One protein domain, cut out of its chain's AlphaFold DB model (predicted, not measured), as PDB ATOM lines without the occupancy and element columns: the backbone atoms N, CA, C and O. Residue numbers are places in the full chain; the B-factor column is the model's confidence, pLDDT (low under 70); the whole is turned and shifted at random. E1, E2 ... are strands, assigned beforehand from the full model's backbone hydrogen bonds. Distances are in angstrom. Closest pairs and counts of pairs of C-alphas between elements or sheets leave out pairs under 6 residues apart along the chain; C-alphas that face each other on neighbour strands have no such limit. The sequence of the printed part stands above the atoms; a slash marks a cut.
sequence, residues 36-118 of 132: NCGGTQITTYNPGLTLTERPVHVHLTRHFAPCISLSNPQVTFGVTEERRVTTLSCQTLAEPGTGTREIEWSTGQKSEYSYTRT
ATOM      1  N   ASN A  36     219.229 135.534 -12.917       91.62
ATOM      2  CA  ASN A  36     218.466 136.203 -13.966       91.62
ATOM      3  C   ASN A  36     218.999 137.620 -14.169       91.62
ATOM      4  O   ASN A  36     219.035 138.396 -13.216       91.62
ATOM      5  N   CYS A  37     219.370 137.975 -15.397       93.75
ATOM      6  CA  CYS A  37     219.939 139.282 -15.707       93.75
ATOM      7  C   CYS A  37     219.253 139.946 -16.902       93.75
ATOM      8  O   CYS A  37     218.923 139.287 -17.889       93.75
ATOM      9  N   GLY A  38     219.158 141.278 -16.868       95.00
ATOM     10  CA  GLY A  38     219.117 142.065 -18.103       95.00
ATOM     11  C   GLY A  38     220.434 141.915 -18.874       95.00
ATOM     12  O   GLY A  38     221.474 141.652 -18.272       95.00
ATOM     13  N   GLY A  39     220.417 142.056 -20.201       93.25
ATOM     14  CA  GLY A  39     221.607 141.845 -21.027       93.25
ATOM     15  C   GLY A  39     221.723 142.844 -22.166       93.25
ATOM     16  O   GLY A  39     220.764 143.075 -22.899       93.25
ATOM     17  N   THR A  40     222.917 143.397 -22.353       94.94
ATOM     18  CA  THR A  40     223.290 144.157 -23.552       94.94
ATOM     19  C   THR A  40     224.516 143.531 -24.200       94.94
ATOM     20  O   THR A  40     225.344 142.904 -23.537       94.94
ATOM     21  N   GLN A  41     224.625 143.683 -25.517       92.62
ATOM     22  CA  GLN A  41     225.770 143.217 -26.282       92.62
ATOM     23  C   GLN A  41     226.222 144.313 -27.238       92.62
ATOM     24  O   GLN A  41     225.413 144.865 -27.982       92.62
ATOM     25  N   ILE A  42     227.526 144.558 -27.260       93.06
ATOM     26  CA  ILE A  42     228.189 145.405 -28.243       93.06
ATOM     27  C   ILE A  42     229.142 144.514 -29.027       93.06
ATOM     28  O   ILE A  42     229.959 143.803 -28.444       93.06
ATOM     29  N   THR A  43     229.041 144.556 -30.353       91.88
ATOM     30  CA  THR A  43     229.978 143.865 -31.238       91.88
ATOM     31  C   THR A  43     230.543 144.854 -32.244       91.88
ATOM     32  O   THR A  43     229.786 145.534 -32.935       91.88
ATOM     33  N   THR A  44     231.867 144.916 -32.353       92.44
ATOM     34  CA  THR A  44     232.573 145.734 -33.339       92.44
ATOM     35  C   THR A  44     233.334 144.854 -34.325       92.44
ATOM     36  O   THR A  44     233.807 143.765 -33.991       92.44
ATOM     37  N   TYR A  45     233.423 145.339 -35.563       92.00
ATOM     38  CA  TYR A  45     234.060 144.655 -36.683       92.00
ATOM     39  C   TYR A  45     235.104 145.580 -37.288       92.00
ATOM     40  O   TYR A  45     234.781 146.700 -37.697       92.00
ATOM     41  N   ASN A  46     236.351 145.121 -37.343       93.44
ATOM     42  CA  ASN A  46     237.436 145.864 -37.960       93.44
ATOM     43  C   ASN A  46     238.232 144.967 -38.920       93.44
ATOM     44  O   ASN A  46     238.834 143.992 -38.473       93.44
ATOM     45  N   PRO A  47     238.282 145.280 -40.220       92.81
ATOM     46  CA  PRO A  47     237.556 146.363 -40.889       92.81
ATOM     47  C   PRO A  47     236.035 146.073 -40.955       92.81
ATOM     48  O   PRO A  47     235.607 144.949 -40.709       92.81
ATOM     49  N   GLY A  48     235.207 147.082 -41.263       88.75
ATOM     50  CA  GLY A  48     233.735 146.938 -41.286       88.75
ATOM     51  C   GLY A  48     233.236 145.860 -42.261       88.75
ATOM     52  O   GLY A  48     233.965 145.465 -43.164       88.75
ATOM     53  N   LEU A  49     232.017 145.346 -42.112       89.25
ATOM     54  CA  LEU A  49     231.566 144.236 -42.967       89.25
ATOM     55  C   LEU A  49     231.261 144.682 -44.407       89.25
ATOM     56  O   LEU A  49     230.822 145.805 -44.649       89.25
ATOM     57  N   THR A  50     231.491 143.776 -45.359       89.81
ATOM     58  CA  THR A  50     231.189 143.939 -46.792       89.81
ATOM     59  C   THR A  50     230.272 142.821 -47.288       89.81
ATOM     60  O   THR A  50     230.018 141.853 -46.571       89.81
ATOM     61  N   LEU A  51     229.781 142.935 -48.527       87.62
ATOM     62  CA  LEU A  51     228.993 141.870 -49.166       87.62
ATOM     63  C   LEU A  51     229.822 140.622 -49.486       87.62
ATOM     64  O   LEU A  51     229.276 139.526 -49.527       87.62
ATOM     65  N   THR A  52     231.126 140.785 -49.692       89.94
ATOM     66  CA  THR A  52     232.072 139.686 -49.896       89.94
ATOM     67  C   THR A  52     232.718 139.307 -48.571       89.94
ATOM     68  O   THR A  52     233.029 140.184 -47.760       89.94
ATOM     69  N   GLU A  53     232.920 138.010 -48.367       90.81
ATOM     70  CA  GLU A  53     233.640 137.473 -47.220       90.81
ATOM     71  C   GLU A  53     235.080 137.971 -47.157       90.81
ATOM     72  O   GLU A  53     235.782 138.047 -48.168       90.81
ATOM     73  N   ARG A  54     235.528 138.290 -45.944       92.94
ATOM     74  CA  ARG A  54     236.926 138.616 -45.671       92.94
ATOM     75  C   ARG A  54     237.286 138.372 -44.209       92.94
ATOM     76  O   ARG A  54     236.388 138.382 -43.362       92.94
ATOM     77  N   PRO A  55     238.581 138.228 -43.889       96.00
ATOM     78  CA  PRO A  55     239.040 138.229 -42.509       96.00
ATOM     79  C   PRO A  55     238.680 139.547 -41.815       96.00
ATOM     80  O   PRO A  55     238.983 140.631 -42.322       96.00
ATOM     81  N   VAL A  56     238.048 139.454 -40.649       94.69
ATOM     82  CA  VAL A  56     237.709 140.592 -39.791       94.69
ATOM     83  C   VAL A  56     238.067 140.297 -38.341       94.69
ATOM     84  O   VAL A  56     237.878 139.186 -37.841       94.69
ATOM     85  N   HIS A  57     238.562 141.318 -37.649       96.25
ATOM     86  CA  HIS A  57     238.699 141.305 -36.202       96.25
ATOM     87  C   HIS A  57     237.336 141.616 -35.591       96.25
ATOM     88  O   HIS A  57     236.771 142.688 -35.821       96.25
ATOM     89  N   VAL A  58     236.819 140.670 -34.819       93.75
ATOM     90  CA  VAL A  58     235.579 140.812 -34.066       93.75
ATOM     91  C   VAL A  58     235.941 141.041 -32.611       93.75
ATOM     92  O   VAL A  58     236.644 140.225 -32.010       93.75
ATOM     93  N   HIS A  59     235.433 142.129 -32.048       95.44
ATOM     94  CA  HIS A  59     235.477 142.368 -30.617       95.44
ATOM     95  C   HIS A  59     234.056 142.444 -30.079       95.44
ATOM     96  O   HIS A  59     233.210 143.149 -30.626       95.44
ATOM     97  N   LEU A  60     233.785 141.667 -29.041       93.75
ATOM     98  CA  LEU A  60     232.463 141.528 -28.474       93.75
ATOM     99  C   LEU A  60     232.533 141.738 -26.969       93.75
ATOM    100  O   LEU A  60     233.340 141.104 -26.295       93.75
ATOM    101  N   THR A  61     231.624 142.559 -26.460       96.06
ATOM    102  CA  THR A  61     231.422 142.769 -25.029       96.06
ATOM    103  C   THR A  61     229.954 142.544 -24.700       96.06
ATOM    104  O   THR A  61     229.070 143.069 -25.382       96.06
ATOM    105  N   ARG A  62     229.674 141.751 -23.665       95.50
ATOM    106  CA  ARG A  62     228.341 141.640 -23.063       95.50
ATOM    107  C   ARG A  62     228.373 142.169 -21.653       95.50
ATOM    108  O   ARG A  62     229.274 141.822 -20.897       95.50
ATOM    109  N   HIS A  63     227.341 142.923 -21.313       97.00
ATOM    110  CA  HIS A  63     227.060 143.318 -19.946       97.00
ATOM    111  C   HIS A  63     225.742 142.691 -19.519       97.00
ATOM    112  O   HIS A  63     224.705 142.919 -20.149       97.00
ATOM    113  N   PHE A  64     225.801 141.908 -18.449       95.88
ATOM    114  CA  PHE A  64     224.653 141.316 -17.787       95.88
ATOM    115  C   PHE A  64     224.338 142.175 -16.564       95.88
ATOM    116  O   PHE A  64     225.066 142.119 -15.579       95.88
ATOM    117  N   ALA A  65     223.323 143.030 -16.649       94.56
ATOM    118  CA  ALA A  65     222.876 143.882 -15.553       94.56
ATOM    119  C   ALA A  65     221.449 144.416 -15.813       94.56
ATOM    120  O   ALA A  65     221.103 144.683 -16.969       94.56
ATOM    121  N   PRO A  66     220.636 144.633 -14.762       95.31
ATOM    122  CA  PRO A  66     220.865 144.170 -13.392       95.31
ATOM    123  C   PRO A  66     220.672 142.649 -13.292       95.31
ATOM    124  O   PRO A  66     219.849 142.096 -14.022       95.31
ATOM    125  N   CYS A  67     221.418 141.990 -12.404       94.00
ATOM    126  CA  CYS A  67     221.259 140.568 -12.095       94.00
ATOM    127  C   CYS A  67     220.564 140.353 -10.746       94.00
ATOM    128  O   CYS A  67     220.787 141.098  -9.794       94.00
ATOM    129  N   ILE A  68     219.739 139.309 -10.668       92.88
ATOM    130  CA  ILE A  68     219.070 138.843  -9.454       92.88
ATOM    131  C   ILE A  68     219.346 137.348  -9.321       92.88
ATOM    132  O   ILE A  68     219.064 136.577 -10.236       92.88
ATOM    133  N   SER A  69     219.861 136.937  -8.164       89.38
ATOM    134  CA  SER A  69     219.995 135.532  -7.790       89.38
ATOM    135  C   SER A  69     219.522 135.337  -6.357       89.38
ATOM    136  O   SER A  69     219.960 136.037  -5.445       89.38
ATOM    137  N   LEU A  70     218.630 134.367  -6.157       86.38
ATOM    138  CA  LEU A  70     218.141 134.008  -4.824       86.38
ATOM    139  C   LEU A  70     219.200 133.253  -4.011       86.38
ATOM    140  O   LEU A  70     219.200 133.324  -2.786       86.38
ATOM    141  N   SER A  71     220.093 132.529  -4.689       87.44
ATOM    142  CA  SER A  71     221.137 131.726  -4.048       87.44
ATOM    143  C   SER A  71     222.420 132.510  -3.795       87.44
ATOM    144  O   SER A  71     223.128 132.225  -2.831       87.44
ATOM    145  N   ASN A  72     222.709 133.509  -4.633       88.06
ATOM    146  CA  ASN A  72     223.900 134.337  -4.509       88.06
ATOM    147  C   ASN A  72     223.575 135.826  -4.739       88.06
ATOM    148  O   ASN A  72     223.919 136.384  -5.782       88.06
ATOM    149  N   PRO A  73     222.936 136.505  -3.764       90.62
ATOM    150  CA  PRO A  73     222.500 137.900  -3.911       90.62
ATOM    151  C   PRO A  73     223.634 138.916  -4.131       90.62
ATOM    152  O   PRO A  73     223.367 140.069  -4.455       90.62
ATOM    153  N   GLN A  74     224.895 138.513  -3.938       92.56
ATOM    154  CA  GLN A  74     226.074 139.350  -4.194       92.56
ATOM    155  C   GLN A  74     226.407 139.456  -5.695       92.56
ATOM    156  O   GLN A  74     227.163 140.342  -6.103       92.56
ATOM    157  N   VAL A  75     225.848 138.571  -6.529       94.00
ATOM    158  CA  VAL A  75     225.960 138.646  -7.990       94.00
ATOM    159  C   VAL A  75     224.969 139.689  -8.507       94.00
ATOM    160  O   VAL A  75     223.772 139.433  -8.607       94.00
ATOM    161  N   THR A  76     225.476 140.875  -8.838       95.50
ATOM    162  CA  THR A  76     224.665 142.034  -9.264       95.50
ATOM    163  C   THR A  76     224.863 142.392 -10.734       95.50
ATOM    164  O   THR A  76     223.968 142.975 -11.352       95.50
ATOM    165  N   PHE A  77     225.998 141.999 -11.314       96.19
ATOM    166  CA  PHE A  77     226.270 142.089 -12.742       96.19
ATOM    167  C   PHE A  77     227.259 141.003 -13.189       96.19
ATOM    168  O   PHE A  77     227.913 140.359 -12.364       96.19
ATOM    169  N   GLY A  78     227.393 140.832 -14.501       96.19
ATOM    170  CA  GLY A  78     228.440 140.029 -15.125       96.19
ATOM    171  C   GLY A  78     228.922 140.636 -16.440       96.19
ATOM    172  O   GLY A  78     228.223 141.445 -17.059       96.19
ATOM    173  N   VAL A  79     230.114 140.245 -16.875       96.88
ATOM    174  CA  VAL A  79     230.729 140.708 -18.123       96.88
ATOM    175  C   VAL A  79     231.302 139.523 -18.896       96.88
ATOM    176  O   VAL A  79     231.906 138.622 -18.324       96.88
ATOM    177  N   THR A  80     231.127 139.541 -20.215       96.31
ATOM    178  CA  THR A  80     231.870 138.674 -21.139       96.31
ATOM    179  C   THR A  80     232.600 139.551 -22.136       96.31
ATOM    180  O   THR A  80     231.981 140.417 -22.756       96.31
ATOM    181  N   GLU A  81     233.880 139.278 -22.359       95.88
ATOM    182  CA  GLU A  81     234.688 139.952 -23.366       95.88
ATOM    183  C   GLU A  81     235.362 138.925 -24.277       95.88
ATOM    184  O   GLU A  81     235.948 137.949 -23.818       95.88
ATOM    185  N   GLU A  82     235.264 139.134 -25.587       94.06
ATOM    186  CA  GLU A  82     235.779 138.205 -26.587       94.06
ATOM    187  C   GLU A  82     236.480 138.974 -27.714       94.06
ATOM    188  O   GLU A  82     236.017 140.028 -28.171       94.06
ATOM    189  N   ARG A  83     237.614 138.445 -28.180       95.38
ATOM    190  CA  ARG A  83     238.336 138.923 -29.365       95.38
ATOM    191  C   ARG A  83     238.699 137.735 -30.238       95.38
ATOM    192  O   ARG A  83     239.300 136.782 -29.754       95.38
ATOM    193  N   ARG A  84     238.360 137.805 -31.523       94.12
ATOM    194  CA  ARG A  84     238.673 136.744 -32.489       94.12
ATOM    195  C   ARG A  84     238.853 137.294 -33.894       94.12
ATOM    196  O   ARG A  84     238.287 138.332 -34.233       94.12
ATOM    197  N   VAL A  85     239.604 136.572 -34.716       95.56
ATOM    198  CA  VAL A  85     239.662 136.793 -36.165       95.56
ATOM    199  C   VAL A  85     238.827 135.715 -36.835       95.56
ATOM    200  O   VAL A  85     238.959 134.538 -36.509       95.56
ATOM    201  N   THR A  86     237.940 136.113 -37.736       92.19
ATOM    202  CA  THR A  86     237.076 135.184 -38.471       92.19
ATOM    203  C   THR A  86     236.747 135.749 -39.848       92.19
ATOM    204  O   THR A  86     236.891 136.949 -40.076       92.19
ATOM    205  N   THR A  87     236.342 134.891 -40.778       93.31
ATOM    206  CA  THR A  87     235.916 135.289 -42.119       93.31
ATOM    207  C   THR A  87     234.416 135.553 -42.099       93.31
ATOM    208  O   THR A  87     233.644 134.639 -41.829       93.31
ATOM    209  N   LEU A  88     233.998 136.798 -42.347       90.50
ATOM    210  CA  LEU A  88     232.588 137.208 -42.306       90.50
ATOM    211  C   LEU A  88     232.213 138.111 -43.487       90.50
ATOM    212  O   LEU A  88     233.062 138.789 -44.069       90.50
ATOM    213  N   SER A  89     230.916 138.163 -43.782       88.62
ATOM    214  CA  SER A  89     230.254 139.105 -44.692       88.62
ATOM    215  C   SER A  89     228.918 139.575 -44.088       88.62
ATOM    216  O   SER A  89     228.475 139.050 -43.062       88.62
ATOM    217  N   CYS A  90     228.227 140.533 -44.720       86.06
ATOM    218  CA  CYS A  90     226.847 140.882 -44.327       86.06
ATOM    219  C   CYS A  90     225.855 139.708 -44.490       86.06
ATOM    220  O   CYS A  90     224.748 139.768 -43.952       86.06
ATOM    221  N   GLN A  91     226.226 138.659 -45.236       81.50
ATOM    222  CA  GLN A  91     225.390 137.475 -45.458       81.50
ATOM    223  C   GLN A  91     225.621 136.415 -44.373       81.50
ATOM    224  O   GLN A  91     224.661 135.819 -43.894       81.50
ATOM    225  N   THR A  92     226.867 136.238 -43.920       81.88
ATOM    226  CA  THR A  92     227.221 135.212 -42.922       81.88
ATOM    227  C   THR A  92     227.064 135.672 -41.476       81.88
ATOM    228  O   THR A  92     227.005 134.868 -40.549       81.88
ATOM    229  N   LEU A  93     226.895 136.976 -41.234       78.38
ATOM    230  CA  LEU A  93     226.657 137.494 -39.881       78.38
ATOM    231  C   LEU A  93     225.401 136.887 -39.213       78.38
ATOM    232  O   LEU A  93     225.318 136.762 -37.979       78.38
ATOM    233  N   ALA A  94     224.433 136.520 -40.052       74.44
ATOM    234  CA  ALA A  94     223.161 135.917 -39.698       74.44
ATOM    235  C   ALA A  94     223.208 134.385 -39.576       74.44
ATOM    236  O   ALA A  94     222.152 133.762 -39.472       74.44
ATOM    237  N   GLU A  95     224.390 133.771 -39.584       76.00
ATOM    238  CA  GLU A  95     224.488 132.321 -39.480       76.00
ATOM    239  C   GLU A  95     224.249 131.830 -38.044       76.00
ATOM    240  O   GLU A  95     224.773 132.413 -37.073       76.00
ATOM    241  N   PRO A  96     223.440 130.767 -37.884       80.81
ATOM    242  CA  PRO A  96     223.291 130.093 -36.608       80.81
ATOM    243  C   PRO A  96     224.611 129.433 -36.203       80.81
ATOM    244  O   PRO A  96     225.470 129.137 -37.029       80.81
ATOM    245  N   GLY A  97     224.772 129.171 -34.913       83.94
ATOM    246  CA  GLY A  97     225.975 128.506 -34.423       83.94
ATOM    247  C   GLY A  97     225.881 128.146 -32.955       83.94
ATOM    248  O   GLY A  97     225.030 128.661 -32.231       83.94
ATOM    249  N   THR A  98     226.766 127.273 -32.507       86.69
ATOM    250  CA  THR A  98     226.911 126.913 -31.096       86.69
ATOM    251  C   THR A  98     228.237 127.433 -30.558       86.69
ATOM    252  O   THR A  98     229.134 127.812 -31.314       86.69
ATOM    253  N   GLY A  99     228.362 127.504 -29.241       86.50
ATOM    254  CA  GLY A  99     229.632 127.823 -28.604       86.50
ATOM    255  C   GLY A  99     229.536 127.777 -27.093       86.50
ATOM    256  O   GLY A  99     228.446 127.643 -26.536       86.50
ATOM    257  N   THR A 100     230.686 127.923 -26.449       88.94
ATOM    258  CA  THR A 100     230.786 128.149 -25.011       88.94
ATOM    259  C   THR A 100     231.386 129.518 -24.746       88.94
ATOM    260  O   THR A 100     232.111 130.068 -25.580       88.94
ATOM    261  N   ARG A 101     231.014 130.116 -23.616       90.94
ATOM    262  CA  ARG A 101     231.482 131.437 -23.197       90.94
ATOM    263  C   ARG A 101     231.634 131.503 -21.699       90.94
ATOM    264  O   ARG A 101     230.815 130.959 -20.970       90.94
ATOM    265  N   GLU A 102     232.631 132.262 -21.277       94.94
ATOM    266  CA  GLU A 102     232.845 132.605 -19.882       94.94
ATOM    267  C   GLU A 102     232.133 133.921 -19.532       94.94
ATOM    268  O   GLU A 102     232.113 134.875 -20.320       94.94
ATOM    269  N   ILE A 103     231.543 133.970 -18.343       94.75
ATOM    270  CA  ILE A 103     231.033 135.177 -17.698       94.75
ATOM    271  C   ILE A 103     231.867 135.404 -16.443       94.75
ATOM    272  O   ILE A 103     231.981 134.507 -15.609       94.75
ATOM    273  N   GLU A 104     232.414 136.606 -16.306       96.38
ATOM    274  CA  GLU A 104     233.009 137.092 -15.068       96.38
ATOM    275  C   GLU A 104     231.953 137.872 -14.281       96.38
ATOM    276  O   GLU A 104     231.384 138.847 -14.777       96.38
ATOM    277  N   TRP A 105     231.650 137.415 -13.071       95.50
ATOM    278  CA  TRP A 105     230.623 138.004 -12.215       95.50
ATOM    279  C   TRP A 105     231.183 139.129 -11.347       95.50
ATOM    280  O   TRP A 105     232.380 139.192 -11.075       95.50
ATOM    281  N   SER A 106     230.300 139.970 -10.806       95.25
ATOM    282  CA  SER A 106     230.648 141.036  -9.850       95.25
ATOM    283  C   SER A 106     231.394 140.552  -8.600       95.25
ATOM    284  O   SER A 106     232.062 141.336  -7.935       95.25
ATOM    285  N   THR A 107     231.282 139.265  -8.270       93.94
ATOM    286  CA  THR A 107     231.992 138.614  -7.160       93.94
ATOM    287  C   THR A 107     233.410 138.156  -7.529       93.94
ATOM    288  O   THR A 107     234.106 137.604  -6.680       93.94
ATOM    289  N   GLY A 108     233.834 138.324  -8.785       92.88
ATOM    290  CA  GLY A 108     235.091 137.802  -9.334       92.88
ATOM    291  C   GLY A 108     235.052 136.307  -9.677       92.88
ATOM    292  O   GLY A 108     236.016 135.768 -10.217       92.88
ATOM    293  N   GLN A 109     233.946 135.616  -9.380       90.88
ATOM    294  CA  GLN A 109     233.747 134.236  -9.814       90.88
ATOM    295  C   GLN A 109     233.506 134.182 -11.322       90.88
ATOM    296  O   GLN A 109     232.963 135.115 -11.914       90.88
ATOM    297  N   LYS A 110     233.861 133.052 -11.929       93.00
ATOM    298  CA  LYS A 110     233.658 132.792 -13.353       93.00
ATOM    299  C   LYS A 110     232.695 131.633 -13.553       93.00
ATOM    300  O   LYS A 110     232.685 130.680 -12.772       93.00
ATOM    301  N   SER A 111     231.884 131.712 -14.597       90.88
ATOM    302  CA  SER A 111     231.026 130.609 -15.033       90.88
ATOM    303  C   SER A 111     231.113 130.443 -16.536       90.88
ATOM    304  O   SER A 111     231.199 131.430 -17.258       90.88
ATOM    305  N   GLU A 112     231.054 129.203 -17.004       91.31
ATOM    306  CA  GLU A 112     230.966 128.894 -18.425       91.31
ATOM    307  C   GLU A 112     229.533 128.500 -18.779       91.31
ATOM    308  O   GLU A 112     228.882 127.760 -18.039       91.31
ATOM    309  N   TYR A 113     229.035 128.990 -19.911       85.62
ATOM    310  CA  TYR A 113     227.743 128.587 -20.445       85.62
ATOM    311  C   TYR A 113     227.854 128.201 -21.918       85.62
ATOM    312  O   TYR A 113     228.510 128.873 -22.718       85.62
ATOM    313  N   SER A 114     227.156 127.127 -22.276       88.31
ATOM    314  CA  SER A 114     226.947 126.711 -23.660       88.31
ATOM    315  C   SER A 114     225.719 127.408 -24.227       88.31
ATOM    316  O   SER A 114     224.701 127.540 -23.548       88.31
ATOM    317  N   TYR A 115     225.783 127.832 -25.484       83.19
ATOM    318  CA  TYR A 115     224.652 128.454 -26.162       83.19
ATOM    319  C   TYR A 115     224.478 127.915 -27.579       83.19
ATOM    320  O   TYR A 115     225.443 127.575 -28.265       83.19
ATOM    321  N   THR A 116     223.227 127.932 -28.032       87.06
ATOM    322  CA  THR A 116     222.848 127.783 -29.438       87.06
ATOM    323  C   THR A 116     222.262 129.109 -29.900       87.06
ATOM    324  O   THR A 116     221.290 129.603 -29.336       87.06
ATOM    325  N   ARG A 117     222.872 129.714 -30.915       82.06
ATOM    326  CA  ARG A 117     222.403 130.936 -31.564       82.06
ATOM    327  C   ARG A 117     221.538 130.542 -32.754       82.06
ATOM    328  O   ARG A 117     222.039 129.963 -33.713       82.06
ATOM    329  N   THR A 118     220.265 130.906 -32.703       81.56
ATOM    330  CA  THR A 118     219.347 130.884 -33.844       81.56
ATOM    331  C   THR A 118     219.087 132.314 -34.298       81.56
ATOM    332  O   THR A 118     219.001 133.234 -33.483       81.56
TER     333      THR A 118
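What this domain is: This is residues 36 to 118 of the 132 residues of an uncharacterized protein of Lentzea xinjiangensis (UniProt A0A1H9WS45). One twisted sheet of five antiparallel strands makes a long, open trough: E1, E2 and E3 lie side by side, and the hairpin E4 and E5 splays away from E3. The printed part has 83 residues, 54 of them in five named strands, with no named helix; the class is all strand, and E1 to E5 in turn form a meander, each strand the antiparallel neighbour of the one before. The whole is loose, radius of gyration of the C-alphas 15.1 A, spanning 48 by 22 by 17 A.

How they stand to each other: Look first at E2, residues 54 to 68: N 59 is 3.0 A from O 44 of E1, residues 36 to 46, and N 60 is 2.9 A from O 82 of E3, residues 78 to 88. E4, residues 97 to 105, has N 104 2.9 A from O 79 of E3, and N 103 2.8 A from O 111 of E5, residues 110 to 117. Edge strands E1 and E5 are apart.

Where its parts are: Find C-alpha 36 at (218.466, 136.203, -13.966), where E1 begins, 32.1 A long; E2 spans 40.4 A. E5 ends at C-alpha 117, (222.403, 130.936, -31.564).

The domain as a whole: The printed part has no cut, no long link, and no printed residue under 70 pLDDT.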